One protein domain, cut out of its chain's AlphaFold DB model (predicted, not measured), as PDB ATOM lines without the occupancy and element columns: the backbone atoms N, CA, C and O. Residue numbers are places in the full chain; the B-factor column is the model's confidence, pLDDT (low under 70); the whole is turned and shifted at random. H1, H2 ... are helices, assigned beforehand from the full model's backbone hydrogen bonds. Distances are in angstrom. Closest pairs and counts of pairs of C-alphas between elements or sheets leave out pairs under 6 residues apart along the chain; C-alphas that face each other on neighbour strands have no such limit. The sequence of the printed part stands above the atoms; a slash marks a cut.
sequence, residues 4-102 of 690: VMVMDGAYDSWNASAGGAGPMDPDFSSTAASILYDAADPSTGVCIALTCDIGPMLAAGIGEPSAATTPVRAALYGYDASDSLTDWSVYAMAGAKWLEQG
ATOM      1  N   VAL A   4     -34.505 -25.823  39.286       87.25
ATOM      2  CA  VAL A   4     -34.464 -25.058  38.030       87.25
ATOM      3  C   VAL A   4     -34.563 -23.551  38.282       87.25
ATOM      4  O   VAL A   4     -33.720 -22.805  37.810       87.25
ATOM      5  N   MET A   5     -35.494 -23.105  39.136       86.12
ATOM      6  CA  MET A   5     -35.656 -21.675  39.448       86.12
ATOM      7  C   MET A   5     -34.431 -21.064  40.147       86.12
ATOM      8  O   MET A   5     -34.216 -19.859  40.064       86.12
ATOM      9  N   VAL A   6     -33.659 -21.874  40.880       86.12
ATOM     10  CA  VAL A   6     -32.416 -21.417  41.522       86.12
ATOM     11  C   VAL A   6     -31.334 -21.201  40.465       86.12
ATOM     12  O   VAL A   6     -30.658 -20.175  40.497       86.12
ATOM     13  N   MET A   7     -31.212 -22.128  39.512       88.81
ATOM     14  CA  MET A   7     -30.261 -22.025  38.404       88.81
ATOM     15  C   MET A   7     -30.622 -20.898  37.426       88.81
ATOM     16  O   MET A   7     -29.734 -20.143  37.042       88.81
ATOM     17  N   ASP A   8     -31.908 -20.704  37.116       87.44
ATOM     18  CA  ASP A   8     -32.392 -19.567  36.315       87.44
ATOM     19  C   ASP A   8     -31.993 -18.234  36.967       87.44
ATOM     20  O   ASP A   8     -31.439 -17.345  36.324       87.44
ATOM     21  N   GLY A   9     -32.199 -18.116  38.285       85.62
ATOM     22  CA  GLY A   9     -31.805 -16.926  39.040       85.62
ATOM     23  C   GLY A   9     -30.288 -16.707  39.086       85.62
ATOM     24  O   GLY A   9     -29.830 -15.563  39.035       85.62
ATOM     25  N   ALA A  10     -29.500 -17.784  39.166       84.81
ATOM     26  CA  ALA A  10     -28.044 -17.709  39.104       84.81
ATOM     27  C   ALA A  10     -27.555 -17.227  37.731       84.81
ATOM     28  O   ALA A  10     -26.698 -16.343  37.662       84.81
ATOM     29  N   TYR A  11     -28.144 -17.751  36.652       86.75
ATOM     30  CA  TYR A  11     -27.879 -17.299  35.291       86.75
ATOM     31  C   TYR A  11     -28.233 -15.821  35.109       86.75
ATOM     32  O   TYR A  11     -27.404 -15.053  34.624       86.75
ATOM     33  N   ASP A  12     -29.423 -15.394  35.538       86.12
ATOM     34  CA  ASP A  12     -29.859 -13.998  35.438       86.12
ATOM     35  C   ASP A  12     -28.899 -13.053  36.170       86.12
ATOM     36  O   ASP A  12     -28.528 -11.996  35.649       86.12
ATOM     37  N   SER A  13     -28.450 -13.455  37.364       82.62
ATOM     38  CA  SER A  13     -27.465 -12.710  38.149       82.62
ATOM     39  C   SER A  13     -26.115 -12.619  37.432       82.62
ATOM     40  O   SER A  13     -25.520 -11.539  37.361       82.62
ATOM     41  N   TRP A  14     -25.632 -13.728  36.867       85.94
ATOM     42  CA  TRP A  14     -24.400 -13.747  36.084       85.94
ATOM     43  C   TRP A  14     -24.509 -12.880  34.826       85.94
ATOM     44  O   TRP A  14     -23.661 -12.015  34.605       85.94
ATOM     45  N   ASN A  15     -25.573 -13.047  34.040       84.12
ATOM     46  CA  ASN A  15     -25.799 -12.325  32.790       84.12
ATOM     47  C   ASN A  15     -25.869 -10.810  33.037       84.12
ATOM     48  O   ASN A  15     -25.286 -10.022  32.288       84.12
ATOM     49  N   ALA A  16     -26.510 -10.396  34.135       82.38
ATOM     50  CA  ALA A  16     -26.511  -9.006  34.577       82.38
ATOM     51  C   ALA A  16     -25.095  -8.500  34.915       82.38
ATOM     52  O   ALA A  16     -24.737  -7.386  34.526       82.38
ATOM     53  N   SER A  17     -24.275  -9.312  35.593       77.75
ATOM     54  CA  SER A  17     -22.890  -8.958  35.949       77.75
ATOM     55  C   SER A  17     -21.942  -8.902  34.741       77.75
ATOM     56  O   SER A  17     -21.034  -8.074  34.714       77.75
ATOM     57  N   ALA A  18     -22.198  -9.702  33.702       74.31
ATOM     58  CA  ALA A  18     -21.403  -9.778  32.476       74.31
ATOM     59  C   ALA A  18     -21.731  -8.668  31.449       74.31
ATOM     60  O   ALA A  18     -21.312  -8.735  30.294       74.31
ATOM     61  N   GLY A  19     -22.492  -7.639  31.843       71.56
ATOM     62  CA  GLY A  19     -22.871  -6.528  30.964       71.56
ATOM     63  C   GLY A  19     -24.082  -6.806  30.065       71.56
ATOM     64  O   GLY A  19     -24.352  -6.006  29.169       71.56
ATOM     65  N   GLY A  20     -24.826  -7.890  30.318       68.06
ATOM     66  CA  GLY A  20     -26.072  -8.234  29.632       68.06
ATOM     67  C   GLY A  20     -25.851  -8.738  28.209       68.06
ATOM     68  O   GLY A  20     -26.106  -8.015  27.246       68.06
ATOM     69  N   ALA A  21     -25.460 -10.005  28.060       59.03
ATOM     70  CA  ALA A  21     -25.194 -10.648  26.768       59.03
ATOM     71  C   ALA A  21     -26.452 -10.856  25.883       59.03
ATOM     72  O   ALA A  21     -26.361 -11.434  24.798       59.03
ATOM     73  N   GLY A  22     -27.621 -10.361  26.309       59.47
ATOM     74  CA  GLY A  22     -28.930 -10.586  25.686       59.47
ATOM     75  C   GLY A  22     -29.693 -11.761  26.322       59.47
ATOM     76  O   GLY A  22     -29.167 -12.408  27.227       59.47
ATOM     77  N   PRO A  23     -30.948 -12.023  25.901       55.91
ATOM     78  CA  PRO A  23     -31.758 -13.110  26.442       55.91
ATOM     79  C   PRO A  23     -31.292 -14.435  25.831       55.91
ATOM     80  O   PRO A  23     -31.716 -14.797  24.733       55.91
ATOM     81  N   MET A  24     -30.393 -15.137  26.513       69.88
ATOM     82  CA  MET A  24     -30.225 -16.573  26.291       69.88
ATOM     83  C   MET A  24     -30.989 -17.296  27.401       69.88
ATOM     84  O   MET A  24     -31.081 -16.783  28.510       69.88
ATOM     85  N   ASP A  25     -31.601 -18.428  27.067       73.50
ATOM     86  CA  ASP A  25     -32.477 -19.192  27.963       73.50
ATOM     87  C   ASP A  25     -31.851 -20.584  28.146       73.50
ATOM     88  O   ASP A  25     -32.104 -21.474  27.325       73.50
ATOM     89  N   PRO A  26     -30.900 -20.744  29.087       80.25
ATOM     90  CA  PRO A  26     -30.309 -22.047  29.376       80.25
ATOM     91  C   PRO A  26     -31.367 -23.011  29.934       80.25
ATOM     92  O   PRO A  26     -32.175 -22.643  30.780       80.25
ATOM     93  N   ASP A  27     -31.356 -24.265  29.478       84.44
ATOM     94  CA  ASP A  27     -32.294 -25.290  29.950       84.44
ATOM     95  C   ASP A  27     -31.667 -26.138  31.064       84.44
ATOM     96  O   ASP A  27     -30.937 -27.098  30.810       84.44
ATOM     97  N   PHE A  28     -32.006 -25.824  32.315       89.12
ATOM     98  CA  PHE A  28     -31.549 -26.590  33.479       89.12
ATOM     99  C   PHE A  28     -32.474 -27.751  33.870       89.12
ATOM    100  O   PHE A  28     -32.252 -28.394  34.899       89.12
ATOM    101  N   SER A  29     -33.535 -28.033  33.105       86.31
ATOM    102  CA  SER A  29     -34.586 -28.984  33.504       86.31
ATOM    103  C   SER A  29     -34.069 -30.398  33.787       86.31
ATOM    104  O   SER A  29     -34.644 -31.105  34.616       86.31
ATOM    105  N   SER A  30     -32.972 -30.789  33.136       86.81
ATOM    106  CA  SER A  30     -32.337 -32.102  33.283       86.81
ATOM    107  C   SER A  30     -31.092 -32.109  34.181       86.81
ATOM    108  O   SER A  30     -30.694 -33.181  34.629       86.81
ATOM    109  N   THR A  31     -30.507 -30.947  34.487       91.25
ATOM    110  CA  THR A  31     -29.192 -30.829  35.149       91.25
ATOM    111  C   THR A  31     -29.250 -30.154  36.521       91.25
ATOM    112  O   THR A  31     -28.371 -30.388  37.347       91.25
ATOM    113  N   ALA A  32     -30.295 -29.372  36.827       90.75
ATOM    114  CA  ALA A  32     -30.380 -28.595  38.069       90.75
ATOM    115  C   ALA A  32     -30.319 -29.447  39.348       90.75
ATOM    116  O   ALA A  32     -29.766 -29.006  40.351       90.75
ATOM    117  N   ALA A  33     -30.900 -30.652  39.331       90.19
ATOM    118  CA  ALA A  33     -30.847 -31.564  40.476       90.19
ATOM    119  C   ALA A  33     -29.417 -32.080  40.713       90.19
ATOM    120  O   ALA A  33     -28.915 -31.994  41.832       90.19
ATOM    121  N   SER A  34     -28.733 -32.473  39.634       90.50
ATOM    122  CA  SER A  34     -27.330 -32.891  39.660       90.50
ATOM    123  C   SER A  34     -26.420 -31.786  40.198       90.50
ATOM    124  O   SER A  34     -25.688 -32.000  41.158       90.50
ATOM    125  N   ILE A  35     -26.541 -30.571  39.660       93.62
ATOM    126  CA  ILE A  35     -25.714 -29.422  40.053       93.62
ATOM    127  C   ILE A  35     -25.907 -29.052  41.530       93.62
ATOM    128  O   ILE A  35     -24.936 -28.764  42.235       93.62
ATOM    129  N   LEU A  36     -27.157 -29.020  42.001       92.25
ATOM    130  CA  LEU A  36     -27.471 -28.489  43.326       92.25
ATOM    131  C   LEU A  36     -27.407 -29.540  44.427       92.25
ATOM    132  O   LEU A  36     -26.963 -29.189  45.511       92.25
ATOM    133  N   TYR A  37     -27.798 -30.792  44.171       93.00
ATOM    134  CA  TYR A  37     -28.032 -31.775  45.235       93.00
ATOM    135  C   TYR A  37     -27.369 -33.139  45.028       93.00
ATOM    136  O   TYR A  37     -26.977 -33.749  46.019       93.00
ATOM    137  N   ASP A  38     -27.253 -33.623  43.788       93.75
ATOM    138  CA  ASP A  38     -26.894 -35.032  43.554       93.75
ATOM    139  C   ASP A  38     -25.412 -35.251  43.197       93.75
ATOM    140  O   ASP A  38     -24.948 -36.391  43.216       93.75
ATOM    141  N   ALA A  39     -24.660 -34.194  42.864       94.12
ATOM    142  CA  ALA A  39     -23.254 -34.331  42.497       94.12
ATOM    143  C   ALA A  39     -22.408 -34.841  43.674       94.12
ATOM    144  O   ALA A  39     -22.398 -34.266  44.769       94.12
ATOM    145  N   ALA A  40     -21.647 -35.902  43.412       94.50
ATOM    146  CA  ALA A  40     -20.734 -36.530  44.354       94.50
ATOM    147  C   ALA A  40     -19.364 -36.748  43.700       94.50
ATOM    148  O   ALA A  40     -19.282 -37.009  42.499       94.50
ATOM    149  N   ASP A  41     -18.302 -36.649  44.497       93.25
ATOM    150  CA  ASP A  41     -16.946 -37.005  44.095       93.25
ATOM    151  C   ASP A  41     -16.939 -38.465  43.605       93.25
ATOM    152  O   ASP A  41     -17.267 -39.369  44.380       93.25
ATOM    153  N   PRO A  42     -16.558 -38.727  42.342       90.31
ATOM    154  CA  PRO A  42     -16.520 -40.079  41.794       90.31
ATOM    155  C   PRO A  42     -15.590 -41.040  42.546       90.31
ATOM    156  O   PRO A  42     -15.772 -42.252  42.449       90.31
ATOM    157  N   SER A  43     -14.584 -40.518  43.255       92.31
ATOM    158  CA  SER A  43     -13.571 -41.316  43.953       92.31
ATOM    159  C   SER A  43     -13.960 -41.672  45.389       92.31
ATOM    160  O   SER A  43     -13.702 -42.793  45.824       92.31
ATOM    161  N   THR A  44     -14.619 -40.763  46.113       91.62
ATOM    162  CA  THR A  44     -14.945 -40.940  47.543       91.62
ATOM    163  C   THR A  44     -16.443 -41.034  47.831       91.62
ATOM    164  O   THR A  44     -16.842 -41.533  48.882       91.62
ATOM    165  N   GLY A  45     -17.292 -40.551  46.922       91.00
ATOM    166  CA  GLY A  45     -18.729 -40.398  47.141       91.00
ATOM    167  C   GLY A  45     -19.114 -39.193  48.008       91.00
ATOM    168  O   GLY A  45     -20.294 -39.046  48.331       91.00
ATOM    169  N   VAL A  46     -18.166 -38.325  48.385       91.81
ATOM    170  CA  VAL A  46     -18.472 -37.084  49.116       91.81
ATOM    171  C   VAL A  46     -19.337 -36.166  48.271       91.81
ATOM    172  O   VAL A  46     -19.098 -36.000  47.079       91.81
ATOM    173  N   CYS A  47     -20.332 -35.531  48.887       94.06
ATOM    174  CA  CYS A  47     -21.172 -34.574  48.182       94.06
ATOM    175  C   CYS A  47     -20.367 -33.340  47.739       94.06
ATOM    176  O   CYS A  47     -19.852 -32.595  48.571       94.06
ATOM    177  N   ILE A  48     -20.330 -33.098  46.428       94.12
ATOM    178  CA  ILE A  48     -19.695 -31.925  45.801       94.12
ATOM    179  C   ILE A  48     -20.716 -30.975  45.171       94.12
ATOM    180  O   ILE A  48     -20.339 -29.977  44.556       94.12
ATOM    181  N   ALA A  49     -22.007 -31.277  45.301       94.00
ATOM    182  CA  ALA A  49     -23.085 -30.437  44.806       94.00
ATOM    183  C   ALA A  49     -23.020 -29.024  45.406       94.00
ATOM    184  O   ALA A  49     -22.535 -28.835  46.521       94.00
ATOM    185  N   LEU A  50     -23.526 -28.011  44.696       91.12
ATOM    186  CA  LEU A  50     -23.379 -26.611  45.122       91.12
ATOM    187  C   LEU A  50     -24.074 -26.275  46.454       91.12
ATOM    188  O   LEU A  50     -23.833 -25.201  47.002       91.12
ATOM    189  N   THR A  51     -24.945 -27.142  46.982       89.31
ATOM    190  CA  THR A  51     -25.518 -26.965  48.329       89.31
ATOM    191  C   THR A  51     -24.732 -27.657  49.440       89.31
ATOM    192  O   THR A  51     -25.102 -27.508  50.599       89.31
ATOM    193  N   CYS A  52     -23.701 -28.428  49.102       89.56
ATOM    194  CA  CYS A  52     -22.823 -29.106  50.051       89.56
ATOM    195  C   CYS A  52     -21.605 -28.238  50.386       89.56
ATOM    196  O   CYS A  52     -21.230 -27.370  49.599       89.56
ATOM    197  N   ASP A  53     -20.980 -28.484  51.540       84.31
ATOM    198  CA  ASP A  53     -19.979 -27.584  52.136       84.31
ATOM    199  C   ASP A  53     -18.788 -27.298  51.207       84.31
ATOM    200  O   ASP A  53     -18.386 -26.147  51.036       84.31
ATOM    201  N   ILE A  54     -18.265 -28.332  50.541       87.75
ATOM    202  CA  ILE A  54     -17.103 -28.205  49.650       87.75
ATOM    203  C   ILE A  54     -17.469 -27.859  48.200       87.75
ATOM    204  O   ILE A  54     -16.592 -27.503  47.415       87.75
ATOM    205  N   GLY A  55     -18.745 -27.949  47.818       90.69
ATOM    206  CA  GLY A  55     -19.184 -27.828  46.425       90.69
ATOM    207  C   GLY A  55     -18.924 -26.452  45.806       90.69
ATOM    208  O   GLY A  55     -18.276 -26.375  44.761       90.69
ATOM    209  N   PRO A  56     -19.363 -25.344  46.436       89.69
ATOM    210  CA  PRO A  56     -19.040 -23.997  45.970       89.69
ATOM    211  C   PRO A  56     -17.534 -23.727  45.893       89.69
ATOM    212  O   PRO A  56     -17.083 -23.093  44.941       89.69
ATOM    213  N   MET A  57     -16.761 -24.233  46.860       88.81
ATOM    214  CA  MET A  57     -15.304 -24.091  46.883       88.81
ATOM    215  C   MET A  57     -14.652 -24.824  45.708       88.81
ATOM    216  O   MET A  57     -13.844 -24.232  44.999       88.81
ATOM    217  N   LEU A  58     -15.052 -26.071  45.445       91.88
ATOM    218  CA  LEU A  58     -14.540 -26.874  44.335       91.88
ATOM    219  C   LEU A  58     -14.884 -26.249  42.975       91.88
ATOM    220  O   LEU A  58     -14.002 -26.028  42.147       91.88
ATOM    221  N   ALA A  59     -16.158 -25.916  42.741       92.19
ATOM    222  CA  ALA A  59     -16.605 -25.350  41.466       92.19
ATOM    223  C   ALA A  59     -15.952 -23.996  41.145       92.19
ATOM    224  O   ALA A  59     -15.651 -23.732  39.975       92.19
ATOM    225  N   ALA A  60     -15.743 -23.152  42.163       89.88
ATOM    226  CA  ALA A  60     -15.025 -21.889  42.024       89.88
ATOM    227  C   ALA A  60     -13.510 -22.110  41.856       89.88
ATOM    228  O   ALA A  60     -12.900 -21.464  41.006       89.88
ATOM    229  N   GLY A  61     -12.924 -23.048  42.608       88.81
ATOM    230  CA  GLY A  61     -11.495 -23.381  42.592       88.81
ATOM    231  C   GLY A  61     -11.000 -23.973  41.271       88.81
ATOM    232  O   GLY A  61      -9.880 -23.681  40.863       88.81
ATOM    233  N   ILE A  62     -11.852 -24.701  40.537       91.75
ATOM    234  CA  ILE A  62     -11.560 -25.155  39.161       91.75
ATOM    235  C   ILE A  62     -11.260 -23.964  38.226       91.75
ATOM    236  O   ILE A  62     -10.535 -24.113  37.245       91.75
ATOM    237  N   GLY A  63     -11.798 -22.778  38.523       88.50
ATOM    238  CA  GLY A  63     -11.541 -21.549  37.779       88.50
ATOM    239  C   GLY A  63     -12.553 -21.250  36.671       88.50
ATOM    240  O   GLY A  63     -13.475 -22.022  36.381       88.50
ATOM    241  N   GLU A  64     -12.382 -20.079  36.058       90.38
ATOM    242  CA  GLU A  64     -13.284 -19.522  35.044       90.38
ATOM    243  C   GLU A  64     -13.500 -20.490  33.862       90.38
ATOM    244  O   GLU A  64     -12.553 -21.167  33.453       90.38
ATOM    245  N   PRO A  65     -14.723 -20.578  33.297       91.81
ATOM    246  CA  PRO A  65     -15.023 -21.335  32.081       91.81
ATOM    247  C   PRO A  65     -14.001 -21.145  30.952       91.81
ATOM    248  O   PRO A  65     -13.755 -20.042  30.469       91.81
ATOM    249  N   SER A  66     -13.411 -22.251  30.508       92.06
ATOM    250  CA  SER A  66     -12.388 -22.306  29.464       92.06
ATOM    251  C   SER A  66     -12.339 -23.704  28.848       92.06
ATOM    252  O   SER A  66     -12.905 -24.658  29.378       92.06
ATOM    253  N   ALA A  67     -11.578 -23.862  27.761       91.38
ATOM    254  CA  ALA A  67     -11.365 -25.174  27.148       91.38
ATOM    255  C   ALA A  67     -10.739 -26.217  28.104       91.38
ATOM    256  O   ALA A  67     -10.865 -27.410  27.839       91.38
ATOM    257  N   ALA A  68     -10.082 -25.784  29.188       90.94
ATOM    258  CA  ALA A  68      -9.483 -26.667  30.191       90.94
ATOM    259  C   ALA A  68     -10.417 -26.954  31.382       90.94
ATOM    260  O   ALA A  68     -10.438 -28.069  31.888       90.94
ATOM    261  N   THR A  69     -11.207 -25.971  31.818       93.31
ATOM    262  CA  THR A  69     -11.970 -26.016  33.082       93.31
ATOM    263  C   THR A  69     -13.422 -26.458  32.892       93.31
ATOM    264  O   THR A  69     -13.957 -27.195  33.720       93.31
ATOM    265  N   THR A  70     -14.055 -26.071  31.779       93.69
ATOM    266  CA  THR A  70     -15.450 -26.415  31.465       93.69
ATOM    267  C   THR A  70     -15.680 -27.928  31.403       93.69
ATOM    268  O   THR A  70     -16.622 -28.396  32.042       93.69
ATOM    269  N   PRO A  71     -14.838 -28.737  30.722       94.75
ATOM    270  CA  PRO A  71     -15.050 -30.185  30.681       94.75
ATOM    271  C   PRO A  71     -14.937 -30.850  32.059       94.75
ATOM    272  O   PRO A  71     -15.680 -31.788  32.339       94.75
ATOM    273  N   VAL A  72     -14.042 -30.353  32.920       93.12
ATOM    274  CA  VAL A  72     -13.838 -30.876  34.280       93.12
ATOM    275  C   VAL A  72     -15.081 -30.629  35.129       93.12
ATOM    276  O   VAL A  72     -15.647 -31.562  35.693       93.12
ATOM    277  N   ARG A  73     -15.565 -29.383  35.166       93.56
ATOM    278  CA  ARG A  73     -16.759 -29.023  35.940       93.56
ATOM    279  C   ARG A  73     -18.017 -29.712  35.395       93.56
ATOM    280  O   ARG A  73     -18.783 -30.276  36.169       93.56
ATOM    281  N   ALA A  74     -18.188 -29.763  34.075       93.62
ATOM    282  CA  ALA A  74     -19.298 -30.466  33.431       93.62
ATOM    283  C   ALA A  74     -19.355 -31.955  33.810       93.62
ATOM    284  O   ALA A  74     -20.431 -32.471  34.117       93.62
ATOM    285  N   ALA A  75     -18.199 -32.626  33.856       93.44
ATOM    286  CA  ALA A  75     -18.104 -34.025  34.262       93.44
ATOM    287  C   ALA A  75     -18.491 -34.247  35.733       93.44
ATOM    288  O   ALA A  75     -19.181 -35.219  36.034       93.44
ATOM    289  N   LEU A  76     -18.088 -33.346  36.636       93.31
ATOM    290  CA  LEU A  76     -18.378 -33.448  38.071       93.31
ATOM    291  C   LEU A  76     -19.848 -33.174  38.410       93.31
ATOM    292  O   LEU A  76     -20.429 -33.847  39.256       93.31
ATOM    293  N   TYR A  77     -20.457 -32.196  37.741       93.00
ATOM    294  CA  TYR A  77     -21.818 -31.743  38.039       93.00
ATOM    295  C   TYR A  77     -22.882 -32.295  37.076       93.00
ATOM    296  O   TYR A  77     -24.068 -32.010  37.248       93.00
ATOM    297  N   GLY A  78     -22.493 -33.105  36.087       90.62
ATOM    298  CA  GLY A  78     -23.408 -33.889  35.254       90.62
ATOM    299  C   GLY A  78     -24.144 -33.104  34.162       90.62
ATOM    300  O   GLY A  78     -25.295 -33.420  33.865       90.62
ATOM    301  N   TYR A  79     -23.508 -32.093  33.562       91.94
ATOM    302  CA  TYR A  79     -24.045 -31.347  32.410       91.94
ATOM    303  C   TYR A  79     -23.158 -31.482  31.161       91.94
ATOM    304  O   TYR A  79     -22.056 -32.023  31.217       91.94
ATOM    305  N   ASP A  80     -23.651 -31.043  29.999       90.50
ATOM    306  CA  ASP A  80     -22.910 -31.121  28.734       90.50
ATOM    307  C   ASP A  80     -21.830 -30.024  28.672       90.50
ATOM    308  O   ASP A  80     -22.133 -28.840  28.786       90.50
ATOM    309  N   ALA A  81     -20.568 -30.402  28.449       89.12
ATOM    310  CA  ALA A  81     -19.449 -29.459  28.347       89.12
ATOM    311  C   ALA A  81     -19.556 -28.492  27.148       89.12
ATOM    312  O   ALA A  81     -18.853 -27.482  27.104       89.12
ATOM    313  N   SER A  82     -20.409 -28.787  26.163       87.25
ATOM    314  CA  SER A  82     -20.730 -27.861  25.070       87.25
ATOM    315  C   SER A  82     -21.717 -26.761  25.477       87.25
ATOM    316  O   SER A  82     -21.811 -25.745  24.783       87.25
ATOM    317  N   ASP A  83     -22.407 -26.914  26.611       86.75
ATOM    318  CA  ASP A  83     -23.300 -25.905  27.168       86.75
ATOM    319  C   ASP A  83     -22.526 -24.898  28.027       86.75
ATOM    320  O   ASP A  83     -22.469 -24.961  29.258       86.75
ATOM    321  N   SER A  84     -21.939 -23.914  27.345       84.06
ATOM    322  CA  SER A  84     -21.208 -22.836  28.006       84.06
ATOM    323  C   SER A  84     -22.083 -22.018  28.960       84.06
ATOM    324  O   SER A  84     -21.559 -21.456  29.914       84.06
ATOM    325  N   LEU A  85     -23.396 -21.907  28.717       86.31
ATOM    326  CA  LEU A  85     -24.274 -21.075  29.549       86.31
ATOM    327  C   LEU A  85     -24.531 -21.734  30.902       86.31
ATOM    328  O   LEU A  85     -24.494 -21.051  31.929       86.31
ATOM    329  N   THR A  86     -24.716 -23.055  30.911       89.12
ATOM    330  CA  THR A  86     -24.779 -23.815  32.160       89.12
ATOM    331  C   THR A  86     -23.465 -23.715  32.924       89.12
ATOM    332  O   THR A  86     -23.479 -23.400  34.112       89.12
ATOM    333  N   ASP A  87     -22.328 -23.862  32.245       90.69
ATOM    334  CA  ASP A  87     -21.008 -23.776  32.876       90.69
ATOM    335  C   ASP A  87     -20.743 -22.415  33.546       90.69
ATOM    336  O   ASP A  87     -20.311 -22.347  34.699       90.69
ATOM    337  N   TRP A  88     -21.075 -21.324  32.849       88.62
ATOM    338  CA  TRP A  88     -21.010 -19.966  33.389       88.62
ATOM    339  C   TRP A  88     -21.925 -19.763  34.594       88.62
ATOM    340  O   TRP A  88     -21.525 -19.113  35.560       88.62
ATOM    341  N   SER A  89     -23.123 -20.348  34.568       89.81
ATOM    342  CA  SER A  89     -24.088 -20.254  35.668       89.81
ATOM    343  C   SER A  89     -23.598 -20.987  36.916       89.81
ATOM    344  O   SER A  89     -23.684 -20.443  38.016       89.81
ATOM    345  N   VAL A  90     -23.033 -22.188  36.749       92.00
ATOM    346  CA  VAL A  90     -22.450 -22.977  37.846       92.00
ATOM    347  C   VAL A  90     -21.255 -22.241  38.454       92.00
ATOM    348  O   VAL A  90     -21.222 -22.045  39.668       92.00
ATOM    349  N   TYR A  91     -20.310 -21.777  37.627       91.31
ATOM    350  CA  TYR A  91     -19.137 -21.034  38.098       91.31
ATOM    351  C   TYR A  91     -19.523 -19.743  38.831       91.31
ATOM    352  O   TYR A  91     -19.026 -19.474  39.923       91.31
ATOM    353  N   ALA A  92     -20.445 -18.958  38.270       88.12
ATOM    354  CA  ALA A  92     -20.870 -17.700  38.874       88.12
ATOM    355  C   ALA A  92     -21.626 -17.909  40.191       88.12
ATOM    356  O   ALA A  92     -21.398 -17.171  41.148       88.12
ATOM    357  N   MET A  93     -22.497 -18.920  40.264       89.12
ATOM    358  CA  MET A  93     -23.201 -19.263  41.500       89.12
ATOM    359  C   MET A  93     -22.229 -19.716  42.588       89.12
ATOM    360  O   MET A  93     -22.314 -19.241  43.721       89.12
ATOM    361  N   ALA A  94     -21.298 -20.607  42.238       91.44
ATOM    362  CA  ALA A  94     -20.267 -21.096  43.142       91.44
ATOM    363  C   ALA A  94     -19.386 -19.952  43.657       91.44
ATOM    364  O   ALA A  94     -19.237 -19.793  44.866       91.44
ATOM    365  N   GLY A  95     -18.888 -19.095  42.761       88.19
ATOM    366  CA  GLY A  95     -18.077 -17.929  43.113       88.19
ATOM    367  C   GLY A  95     -18.832 -16.912  43.972       88.19
ATOM    368  O   GLY A  95     -18.284 -16.407  44.950       88.19
ATOM    369  N   ALA A  96     -20.108 -16.648  43.675       86.25
ATOM    370  CA  ALA A  96     -20.939 -15.770  44.497       86.25
ATOM    371  C   ALA A  96     -21.129 -16.333  45.911       86.25
ATOM    372  O   ALA A  96     -21.027 -15.586  46.880       86.25
ATOM    373  N   LYS A  97     -21.357 -17.646  46.038       85.00
ATOM    374  CA  LYS A  97     -21.481 -18.322  47.337       85.00
ATOM    375  C   LYS A  97     -20.167 -18.346  48.110       85.00
ATOM    376  O   LYS A  97     -20.175 -18.064  49.302       85.00
ATOM    377  N   TRP A  98     -19.053 -18.617  47.435       86.06
ATOM    378  CA  TRP A  98     -17.711 -18.550  48.013       86.06
ATOM    379  C   TRP A  98     -17.423 -17.160  48.593       86.06
ATOM    380  O   TRP A  98     -17.053 -17.039  49.758       86.06
ATOM    381  N   LEU A  99     -17.684 -16.100  47.823       85.00
ATOM    382  CA  LEU A  99     -17.497 -14.716  48.269       85.00
ATOM    383  C   LEU A  99     -18.487 -14.299  49.368       85.00
ATOM    384  O   LEU A  99     -18.098 -13.575  50.279       85.00
ATOM    385  N   GLU A 100     -19.744 -14.753  49.315       82.75
ATOM    386  CA  GLU A 100     -20.755 -14.497  50.358       82.75
ATOM    387  C   GLU A 100     -20.304 -15.028  51.726       82.75
ATOM    388  O   GLU A 100     -20.559 -14.387  52.742       82.75
ATOM    389  N   GLN A 101     -19.582 -16.153  51.748       78.69
ATOM    390  CA  GLN A 101     -18.990 -16.736  52.959       78.69
ATOM    391  C   GLN A 101     -17.581 -16.179  53.270       78.69
ATOM    392  O   GLN A 101     -16.873 -16.667  54.154       78.69
ATOM    393  N   GLY A 102     -17.146 -15.135  52.555       79.38
ATOM    394  CA  GLY A 102     -15.842 -14.483  52.708       79.38
ATOM    395  C   GLY A 102     -14.652 -15.364  52.324       79.38
ATOM    396  O   GLY A 102     -13.579 -15.263  52.917       79.38
TER     397      GLY A 102
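What this domain is: This is residues 4 to 102 of the 690 residues of an uncharacterized protein of Euryarchaeota archaeon (UniProt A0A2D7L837). One long helix, H5, runs through the middle; H1 crosses it on one side and H3 on another, H4 makes a corner with it where the first residues of both helices meet, and short H2 meets the first residues of H1. The 99 printed residues, with five named helices and no named strand, are all helix by class, mostly crossed, and compact, with a radius of gyration of the C-alphas of 12.4 A and spans of 40 by 30 by 27 A.

Where its parts are: H1, residues 4 to 17, begins at C-alpha 4 (-34.464, -25.058, 38.030). H2 is residues 32 to 38, H3 55 to 61 and H4 70 to 77. H5, residues 84 to 100, 23.9 A long, ends at C-alpha 100 (-20.755, -14.497, 50.358).

How they stand to each other: H5, the hub, touches H1, about perpendicular at 83 degrees; the closest C-alphas, Tyr 11 and Ser 89, are 4.8 A apart. H5 touches H3, closest C-alphas Pro 56 and Ala 94, 4.2 A. With residues 84 to 87 alone it touches H4, closest C-alphas Thr 70 and Asp 87, 6.3 A. H2 only just touches H1, with 3 pairs of C-alphas within 8 A, closest Val 4 and Ala 32, 5.4 A. In H1 to H5 every O i to N i+4 pair is within hydrogen-bond range.

The domain as a whole: The printed part has no cut. The links H1 to H2 and H2 to H3 are long. Residues 20 to 24 are under pLDDT 70.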